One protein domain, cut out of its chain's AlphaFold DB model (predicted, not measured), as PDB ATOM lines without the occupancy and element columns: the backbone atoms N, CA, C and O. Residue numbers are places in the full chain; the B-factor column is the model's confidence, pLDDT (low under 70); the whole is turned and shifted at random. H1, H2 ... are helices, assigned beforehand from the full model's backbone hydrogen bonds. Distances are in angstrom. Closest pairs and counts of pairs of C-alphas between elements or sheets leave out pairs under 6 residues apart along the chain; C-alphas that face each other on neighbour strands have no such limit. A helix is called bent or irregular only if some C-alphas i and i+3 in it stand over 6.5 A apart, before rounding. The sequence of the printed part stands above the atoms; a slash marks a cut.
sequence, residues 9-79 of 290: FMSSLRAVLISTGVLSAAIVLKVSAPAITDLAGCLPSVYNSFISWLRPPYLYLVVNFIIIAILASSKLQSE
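Overview. This is residues 9 to 79 of the 290 residues of the protein "DUF4408 domain-containing protein" of Striga asiatica (UniProt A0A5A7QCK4). Three helices joined end to end make an open, triangular frame with an empty middle: H1, then kinked H2, then H3 folding back toward the beginning of H1. The frame is unclosed, with the first and last printed C-alphas, Phe 9 and Glu 79, 18.5 A apart. The printed part has 71 residues, of which 65 are in the three named helices, in the order H1, H2, H3 along the chain; there is no named strand, and the class is all helix. The whole is only just loose, close to extended, with a radius of gyration of the C-alphas of 16.4 A and spans of 45 by 31 by 18 A.

Along the chain. H1, residues 9 to 32, begins at C-alpha (2.635, 16.402, -8.295) and is 33.6 A long. H2, residues 36 to 53, is 23.8 A long; it is irregular, C-alphas 37 and 40 being 8.1 A apart, with a kink of 48 degrees near residue 43. H3, residues 56 to 78, is 33.4 A long and ends at (18.189, 29.685, -1.390).

Arrangement. H1 and H2 meet only through their link. H2 and H3 are close but not clearly touching, their closest C-alphas, Trp 53 and Leu 59, 8.0 A apart; their lines are about perpendicular, at 83 degrees. H1 and H3 are apart. Every O i to N i+4 pair is within hydrogen-bond range in H1, 10 of 14 in H2 and 17 of 19 in H3.

Size, cuts and confidence. The printed part has no cut, and both links are tight. Its farthest C-alphas, Thr 37 and Glu 79, are 45.6 A apart. Model confidence is under 70 at residues 32 to 45, 53 to 54 and 76 to 79.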
ATOM      1  N   PHE A   9       1.555  17.186  -7.682       74.12
ATOM      2  CA  PHE A   9       2.635  16.402  -8.295       74.12
ATOM      3  C   PHE A   9       3.949  16.462  -7.496       74.12
ATOM      4  O   PHE A   9       4.598  15.438  -7.304       74.12
ATOM      5  N   MET A  10       4.345  17.629  -6.974       79.00
ATOM      6  CA  MET A  10       5.537  17.738  -6.119       79.00
ATOM      7  C   MET A  10       5.372  16.978  -4.795       79.00
ATOM      8  O   MET A  10       6.311  16.314  -4.350       79.00
ATOM      9  N   SER A  11       4.186  17.026  -4.185       77.50
ATOM     10  CA  SER A  11       3.877  16.263  -2.970       77.50
ATOM     11  C   SER A  11       3.837  14.754  -3.224       77.50
ATOM     12  O   SER A  11       4.420  13.997  -2.447       77.50
ATOM     13  N   SER A  12       3.224  14.298  -4.324       81.25
ATOM     14  CA  SER A  12       3.203  12.873  -4.673       81.25
ATOM     15  C   SER A  12       4.593  12.357  -5.046       81.25
ATOM     16  O   SER A  12       4.969  11.282  -4.588       81.25
ATOM     17  N   LEU A  13       5.409  13.136  -5.764       83.12
ATOM     18  CA  LEU A  13       6.801  12.786  -6.059       83.12
ATOM     19  C   LEU A  13       7.639  12.656  -4.777       83.12
ATOM     20  O   LEU A  13       8.381  11.687  -4.636       83.12
ATOM     21  N   ARG A  14       7.488  13.574  -3.811       81.38
ATOM     22  CA  ARG A  14       8.138  13.459  -2.491       81.38
ATOM     23  C   ARG A  14       7.684  12.196  -1.749       81.38
ATOM     24  O   ARG A  14       8.532  11.474  -1.232       81.38
ATOM     25  N   ALA A  15       6.387  11.884  -1.751       87.19
ATOM     26  CA  ALA A  15       5.860  10.664  -1.136       87.19
ATOM     27  C   ALA A  15       6.374   9.381  -1.818       87.19
ATOM     28  O   ALA A  15       6.753   8.440  -1.125       87.19
ATOM     29  N   VAL A  16       6.455   9.356  -3.155       89.81
ATOM     30  CA  VAL A  16       7.018   8.239  -3.936       89.81
ATOM     31  C   VAL A  16       8.512   8.064  -3.662       89.81
ATOM     32  O   VAL A  16       8.966   6.936  -3.487       89.81
ATOM     33  N   LEU A  17       9.286   9.149  -3.581       83.88
ATOM     34  CA  LEU A  17      10.712   9.086  -3.241       83.88
ATOM     35  C   LEU A  17      10.932   8.542  -1.822       83.88
ATOM     36  O   LEU A  17      11.790   7.682  -1.630       83.88
ATOM     37  N   ILE A  18      10.130   8.982  -0.848       90.44
ATOM     38  CA  ILE A  18      10.184   8.474   0.531       90.44
ATOM     39  C   ILE A  18       9.796   6.990   0.574       90.44
ATOM     40  O   ILE A  18      10.533   6.193   1.150       90.44
ATOM     41  N   SER A  19       8.695   6.581  -0.066       89.88
ATOM     42  CA  SER A  19       8.248   5.180  -0.052       89.88
ATOM     43  C   SER A  19       9.198   4.247  -0.809       89.88
ATOM     44  O   SER A  19       9.476   3.151  -0.330       89.88
ATOM     45  N   THR A  20       9.774   4.694  -1.928       91.19
ATOM     46  CA  THR A  20      10.816   3.958  -2.666       91.19
ATOM     47  C   THR A  20      12.101   3.853  -1.846       91.19
ATOM     48  O   THR A  20      12.717   2.790  -1.812       91.19
ATOM     49  N   GLY A  21      12.488   4.918  -1.135       90.81
ATOM     50  CA  GLY A  21      13.623   4.911  -0.211       90.81
ATOM     51  C   GLY A  21      13.428   3.929   0.946       90.81
ATOM     52  O   GLY A  21      14.306   3.108   1.201       90.81
ATOM     53  N   VAL A  22      12.257   3.946   1.589       92.06
ATOM     54  CA  VAL A  22      11.891   3.011   2.668       92.06
ATOM     55  C   VAL A  22      11.812   1.570   2.158       92.06
ATOM     56  O   VAL A  22      12.328   0.674   2.819       92.06
ATOM     57  N   LEU A  23      11.232   1.323   0.979       90.00
ATOM     58  CA  LEU A  23      11.161  -0.016   0.390       90.00
ATOM     59  C   LEU A  23      12.551  -0.541   0.002       90.00
ATOM     60  O   LEU A  23      12.866  -1.694   0.282       90.00
ATOM     61  N   SER A  24      13.404   0.308  -0.578       86.75
ATOM     62  CA  SER A  24      14.802  -0.018  -0.878       86.75
ATOM     63  C   SER A  24      15.582  -0.342   0.399       86.75
ATOM     64  O   SER A  24      16.198  -1.403   0.493       86.75
ATOM     65  N   ALA A  25      15.470   0.501   1.431       85.56
ATOM     66  CA  ALA A  25      16.081   0.263   2.736       85.56
ATOM     67  C   ALA A  25      15.559  -1.023   3.396       85.56
ATOM     68  O   ALA A  25      16.349  -1.777   3.950       85.56
ATOM     69  N   ALA A  26      14.261  -1.326   3.293       85.44
ATOM     70  CA  ALA A  26      13.672  -2.558   3.814       85.44
ATOM     71  C   ALA A  26      14.134  -3.809   3.046       85.44
ATOM     72  O   ALA A  26      14.346  -4.852   3.662       85.44
ATOM     73  N   ILE A  27      14.333  -3.723   1.725       85.31
ATOM     74  CA  ILE A  27      14.920  -4.808   0.923       85.31
ATOM     75  C   ILE A  27      16.385  -5.016   1.317       85.31
ATOM     76  O   ILE A  27      16.767  -6.146   1.608       85.31
ATOM     77  N   VAL A  28      17.184  -3.947   1.410       83.38
ATOM     78  CA  VAL A  28      18.580  -4.018   1.873       83.38
ATOM     79  C   VAL A  28      18.657  -4.594   3.288       83.38
ATOM     80  O   VAL A  28      19.455  -5.495   3.515       83.38
ATOM     81  N   LEU A  29      17.786  -4.169   4.210       79.19
ATOM     82  CA  LEU A  29      17.725  -4.681   5.584       79.19
ATOM     83  C   LEU A  29      17.322  -6.165   5.635       79.19
ATOM     84  O   LEU A  29      17.864  -6.940   6.418       79.19
ATOM     85  N   LYS A  30      16.382  -6.587   4.780       76.75
ATOM     86  CA  LYS A  30      15.927  -7.982   4.689       76.75
ATOM     87  C   LYS A  30      16.958  -8.897   4.019       76.75
ATOM     88  O   LYS A  30      17.015 -10.077   4.353       76.75
ATOM     89  N   VAL A  31      17.791  -8.356   3.129       71.94
ATOM     90  CA  VAL A  31      18.981  -9.025   2.577       71.94
ATOM     91  C   VAL A  31      20.138  -9.017   3.585       71.94
ATOM     92  O   VAL A  31      20.880  -9.992   3.652       71.94
ATOM     93  N   SER A  32      20.275  -7.983   4.424       60.62
ATOM     94  CA  SER A  32      21.322  -7.924   5.451       60.62
ATOM     95  C   SER A  32      21.017  -8.776   6.683       60.62
ATOM     96  O   SER A  32      21.950  -9.249   7.317       60.62
ATOM     97  N   ALA A  33      19.745  -9.020   7.014       64.75
ATOM     98  CA  ALA A  33      19.350  -9.859   8.150       64.75
ATOM     99  C   ALA A  33      20.026 -11.255   8.164       64.75
ATOM    100  O   ALA A  33      20.545 -11.626   9.215       64.75
ATOM    101  N   PRO A  34      20.114 -12.003   7.041       60.69
ATOM    102  CA  PRO A  34      20.938 -13.214   6.946       60.69
ATOM    103  C   PRO A  34      22.412 -12.966   6.559       60.69
ATOM    104  O   PRO A  34      23.199 -13.905   6.591       60.69
ATOM    105  N   ALA A  35      22.802 -11.747   6.165       55.22
ATOM    106  CA  ALA A  35      24.155 -11.450   5.672       55.22
ATOM    107  C   ALA A  35      25.081 -10.767   6.694       55.22
ATOM    108  O   ALA A  35      26.275 -10.663   6.430       55.22
ATOM    109  N   ILE A  36      24.597 -10.342   7.871       56.12
ATOM    110  CA  ILE A  36      25.459  -9.825   8.958       56.12
ATOM    111  C   ILE A  36      26.526 -10.862   9.358       56.12
ATOM    112  O   ILE A  36      27.664 -10.497   9.642       56.12
ATOM    113  N   THR A  37      26.193 -12.154   9.290       58.59
ATOM    114  CA  THR A  37      27.107 -13.284   9.526       58.59
ATOM    115  C   THR A  37      28.108 -13.552   8.393       58.59
ATOM    116  O   THR A  37      29.017 -14.349   8.591       58.59
ATOM    117  N   ASP A  38      27.973 -12.898   7.233       57.38
ATOM    118  CA  ASP A  38      28.834 -13.074   6.045       57.38
ATOM    119  C   ASP A  38      29.352 -11.724   5.486       57.38
ATOM    120  O   ASP A  38      29.830 -11.601   4.354       57.38
ATOM    121  N   LEU A  39      29.276 -10.656   6.295       54.69
ATOM    122  CA  LEU A  39      29.664  -9.296   5.896       54.69
ATOM    123  C   LEU A  39      31.127  -9.196   5.437       54.69
ATOM    124  O   LEU A  39      31.427  -8.372   4.574       54.69
ATOM    125  N   ALA A  40      32.013 -10.044   5.969       59.75
ATOM    126  CA  ALA A  40      33.429 -10.085   5.605       59.75
ATOM    127  C   ALA A  40      33.660 -10.433   4.120       59.75
ATOM    128  O   ALA A  40      34.549  -9.858   3.494       59.75
ATOM    129  N   GLY A  41      32.844 -11.326   3.541       61.16
ATOM    130  CA  GLY A  41      32.858 -11.626   2.105       61.16
ATOM    131  C   GLY A  41      31.963 -10.690   1.285       61.16
ATOM    132  O   GLY A  41      32.285 -10.349   0.144       61.16
ATOM    133  N   CYS A  42      30.851 -10.234   1.866       56.78
ATOM    134  CA  CYS A  42      29.831  -9.484   1.137       56.78
ATOM    135  C   CYS A  42      30.195  -8.002   0.900       56.78
ATOM    136  O   CYS A  42      30.001  -7.505  -0.212       56.78
ATOM    137  N   LEU A  43      30.784  -7.304   1.886       60.41
ATOM    138  CA  LEU A  43      31.156  -5.877   1.783       60.41
ATOM    139  C   LEU A  43      32.009  -5.553   0.538       60.41
ATOM    140  O   LEU A  43      31.634  -4.644  -0.212       60.41
ATOM    141  N   PRO A  44      33.098  -6.295   0.236       68.06
ATOM    142  CA  PRO A  44      33.855  -6.094  -0.995       68.06
ATOM    143  C   PRO A  44      33.032  -6.350  -2.261       68.06
ATOM    144  O   PRO A  44      33.260  -5.683  -3.266       68.06
ATOM    145  N   SER A  45      32.085  -7.292  -2.249       67.56
ATOM    146  CA  SER A  45      31.316  -7.682  -3.438       67.56
ATOM    147  C   SER A  45      30.333  -6.592  -3.880       67.56
ATOM    148  O   SER A  45      30.354  -6.172  -5.043       67.56
ATOM    149  N   VAL A  46      29.537  -6.039  -2.954       71.44
ATOM    150  CA  VAL A  46      28.669  -4.887  -3.271       71.44
ATOM    151  C   VAL A  46      29.492  -3.648  -3.625       71.44
ATOM    152  O   VAL A  46      29.183  -2.989  -4.616       71.44
ATOM    153  N   TYR A  47      30.584  -3.361  -2.910       71.62
ATOM    154  CA  TYR A  47      31.451  -2.217  -3.220       71.62
ATOM    155  C   TYR A  47      32.094  -2.321  -4.616       71.62
ATOM    156  O   TYR A  47      32.035  -1.371  -5.397       71.62
ATOM    157  N   ASN A  48      32.616  -3.495  -4.994       70.62
ATOM    158  CA  ASN A  48      33.125  -3.744  -6.347       70.62
ATOM    159  C   ASN A  48      32.019  -3.724  -7.413       70.62
ATOM    160  O   ASN A  48      32.293  -3.360  -8.557       70.62
ATOM    161  N   SER A  49      30.776  -4.063  -7.062       73.88
ATOM    162  CA  SER A  49      29.622  -3.929  -7.961       73.88
ATOM    163  C   SER A  49      29.290  -2.456  -8.222       73.88
ATOM    164  O   SER A  49      29.124  -2.069  -9.378       73.88
ATOM    165  N   PHE A  50      29.303  -1.605  -7.188       74.56
ATOM    166  CA  PHE A  50      29.184  -0.152  -7.350       74.56
ATOM    167  C   PHE A  50      30.353   0.432  -8.162       74.56
ATOM    168  O   PHE A  50      30.111   1.175  -9.108       74.56
ATOM    169  N   ILE A  51      31.608   0.052  -7.896       72.31
ATOM    170  CA  ILE A  51      32.764   0.509  -8.698       72.31
ATOM    171  C   ILE A  51      32.667   0.038 -10.159       72.31
ATOM    172  O   ILE A  51      32.955   0.802 -11.078       72.31
ATOM    173  N   SER A  52      32.216  -1.197 -10.397       71.00
ATOM    174  CA  SER A  52      31.998  -1.726 -11.751       71.00
ATOM    175  C   SER A  52      30.866  -1.002 -12.482       71.00
ATOM    176  O   SER A  52      30.929  -0.850 -13.705       71.00
ATOM    177  N   TRP A  53      29.866  -0.512 -11.740       69.06
ATOM    178  CA  TRP A  53      28.838   0.390 -12.250       69.06
ATOM    179  C   TRP A  53      29.406   1.780 -12.566       69.06
ATOM    180  O   TRP A  53      29.085   2.318 -13.617       69.06
ATOM    181  N   LEU A  54      30.346   2.316 -11.776       69.88
ATOM    182  CA  LEU A  54      31.121   3.535 -12.085       69.88
ATOM    183  C   LEU A  54      32.186   3.353 -13.201       69.88
ATOM    184  O   LEU A  54      33.152   4.114 -13.290       69.88
ATOM    185  N   ARG A  55      32.009   2.388 -14.117       72.81
ATOM    186  CA  ARG A  55      32.828   2.276 -15.340       72.81
ATOM    187  C   ARG A  55      32.772   3.568 -16.185       72.81
ATOM    188  O   ARG A  55      31.779   4.293 -16.120       72.81
ATOM    189  N   PRO A  56      33.779   3.835 -17.047       72.81
ATOM    190  CA  PRO A  56      33.971   5.133 -17.709       72.81
ATOM    191  C   PRO A  56      32.735   5.842 -18.308       72.81
ATOM    192  O   PRO A  56      32.598   7.035 -18.048       72.81
ATOM    193  N   PRO A  57      31.810   5.190 -19.052       76.62
ATOM    194  CA  PRO A  57      30.630   5.886 -19.583       76.62
ATOM    195  C   PRO A  57      29.608   6.282 -18.501       76.62
ATOM    196  O   PRO A  57      28.918   7.288 -18.639       76.62
ATOM    197  N   TYR A  58      29.514   5.516 -17.413       80.00
ATOM    198  CA  TYR A  58      28.557   5.739 -16.327       80.00
ATOM    199  C   TYR A  58      29.088   6.706 -15.264       80.00
ATOM    200  O   TYR A  58      28.300   7.414 -14.641       80.00
ATOM    201  N   LEU A  59      30.414   6.798 -15.100       84.06
ATOM    202  CA  LEU A  59      31.065   7.784 -14.233       84.06
ATOM    203  C   LEU A  59      30.578   9.212 -14.535       84.06
ATOM    204  O   LEU A  59      30.263   9.958 -13.614       84.06
ATOM    205  N   TYR A  60      30.438   9.567 -15.818       84.31
ATOM    206  CA  TYR A  60      29.918  10.874 -16.231       84.31
ATOM    207  C   TYR A  60      28.458  11.090 -15.803       84.31
ATOM    208  O   TYR A  60      28.120  12.167 -15.320       84.31
ATOM    209  N   LEU A  61      27.599  10.067 -15.890       84.94
ATOM    210  CA  LEU A  61      26.212  10.150 -15.410       84.94
ATOM    211  C   LEU A  61      26.142  10.337 -13.888       84.94
ATOM    212  O   LEU A  61      25.359  11.159 -13.421       84.94
ATOM    213  N   VAL A  62      26.981   9.632 -13.121       87.56
ATOM    214  CA  VAL A  62      27.049   9.779 -11.655       87.56
ATOM    215  C   VAL A  62      27.571  11.164 -11.263       87.56
ATOM    216  O   VAL A  62      26.970  11.822 -10.417       87.56
ATOM    217  N   VAL A  63      28.635  11.653 -11.907       87.12
ATOM    218  CA  VAL A  63      29.180  13.001 -11.664       87.12
ATOM    219  C   VAL A  63      28.162  14.085 -12.032       87.12
ATOM    220  O   VAL A  63      27.922  14.982 -11.228       87.12
ATOM    221  N   ASN A  64      27.489  13.977 -13.181       88.44
ATOM    222  CA  ASN A  64      26.423  14.906 -13.566       88.44
ATOM    223  C   ASN A  64      25.246  14.871 -12.585       88.44
ATOM    224  O   ASN A  64      24.715  15.922 -12.239       88.44
ATOM    225  N   PHE A  65      24.848  13.688 -12.105       89.50
ATOM    226  CA  PHE A  65      23.794  13.557 -11.101       89.50
ATOM    227  C   PHE A  65      24.188  14.220  -9.774       89.50
ATOM    228  O   PHE A  65      23.373  14.931  -9.195       89.50
ATOM    229  N   ILE A  66      25.441  14.074  -9.330       91.88
ATOM    230  CA  ILE A  66      25.969  14.769  -8.144       91.88
ATOM    231  C   ILE A  66      25.981  16.290  -8.363       91.88
ATOM    232  O   ILE A  66      25.535  17.027  -7.488       91.88
ATOM    233  N   ILE A  67      26.415  16.774  -9.532       92.31
ATOM    234  CA  ILE A  67      26.389  18.208  -9.874       92.31
ATOM    235  C   ILE A  67      24.950  18.744  -9.860       92.31
ATOM    236  O   ILE A  67      24.688  19.769  -9.236       92.31
ATOM    237  N   ILE A  68      23.998  18.036 -10.475       92.12
ATOM    238  CA  ILE A  68      22.575  18.406 -10.477       92.12
ATOM    239  C   ILE A  68      21.995  18.362  -9.058       92.12
ATOM    240  O   ILE A  68      21.252  19.267  -8.687       92.12
ATOM    241  N   ALA A  69      22.355  17.372  -8.238       88.75
ATOM    242  CA  ALA A  69      21.917  17.275  -6.847       88.75
ATOM    243  C   ALA A  69      22.479  18.413  -5.980       88.75
ATOM    244  O   ALA A  69      21.749  18.958  -5.155       88.75
ATOM    245  N   ILE A  70      23.734  18.827  -6.188       88.75
ATOM    246  CA  ILE A  70      24.338  19.978  -5.500       88.75
ATOM    247  C   ILE A  70      23.699  21.290  -5.973       88.75
ATOM    248  O   ILE A  70      23.340  22.111  -5.134       88.75
ATOM    249  N   LEU A  71      23.477  21.476  -7.279       90.19
ATOM    250  CA  LEU A  71      22.782  22.650  -7.825       90.19
ATOM    251  C   LEU A  71      21.335  22.743  -7.316       90.19
ATOM    252  O   LEU A  71      20.895  23.811  -6.896       90.19
ATOM    253  N   ALA A  72      20.604  21.626  -7.295       79.75
ATOM    254  CA  ALA A  72      19.244  21.560  -6.770       79.75
ATOM    255  C   ALA A  72      19.200  21.763  -5.247       79.75
ATOM    256  O   ALA A  72      18.321  22.467  -4.764       79.75
ATOM    257  N   SER A  73      20.154  21.209  -4.492       78.00
ATOM    258  CA  SER A  73      20.274  21.406  -3.040       78.00
ATOM    259  C   SER A  73      20.627  22.855  -2.692       78.00
ATOM    260  O   SER A  73      19.982  23.457  -1.839       78.00
ATOM    261  N   SER A  74      21.577  23.460  -3.413       79.81
ATOM    262  CA  SER A  74      21.915  24.883  -3.301       79.81
ATOM    263  C   SER A  74      20.701  25.765  -3.609       79.81
ATOM    264  O   SER A  74      20.387  26.666  -2.832       79.81
ATOM    265  N   LYS A  75      19.945  25.444  -4.669       74.12
ATOM    266  CA  LYS A  75      18.697  26.140  -5.000       74.12
ATOM    267  C   LYS A  75      17.633  25.981  -3.904       74.12
ATOM    268  O   LYS A  75      17.031  26.973  -3.506       74.12
ATOM    269  N   LEU A  76      17.464  24.777  -3.354       57.03
ATOM    270  CA  LEU A  76      16.533  24.487  -2.254       57.03
ATOM    271  C   LEU A  76      16.934  25.174  -0.931       57.03
ATOM    272  O   LEU A  76      16.076  25.432  -0.092       57.03
ATOM    273  N   GLN A  77      18.222  25.477  -0.741       55.12
ATOM    274  CA  GLN A  77      18.707  26.287   0.380       55.12
ATOM    275  C   GLN A  77      18.466  27.786   0.154       55.12
ATOM    276  O   GLN A  77      18.108  28.469   1.107       55.12
ATOM    277  N   SER A  78      18.580  28.297  -1.081       56.06
ATOM    278  CA  SER A  78      18.189  29.685  -1.390       56.06
ATOM    279  C   SER A  78      16.675  29.920  -1.296       56.06
ATOM    280  O   SER A  78      16.251  30.939  -0.770       56.06
ATOM    281  N   GLU A  79      15.854  28.948  -1.706       55.03
ATOM    282  CA  GLU A  79      14.379  29.035  -1.745       55.03
ATOM    283  C   GLU A  79      13.720  29.034  -0.345       55.03
ATOM    284  O   GLU A  79      12.501  29.045  -0.223       55.03
TER     285      GLU A  79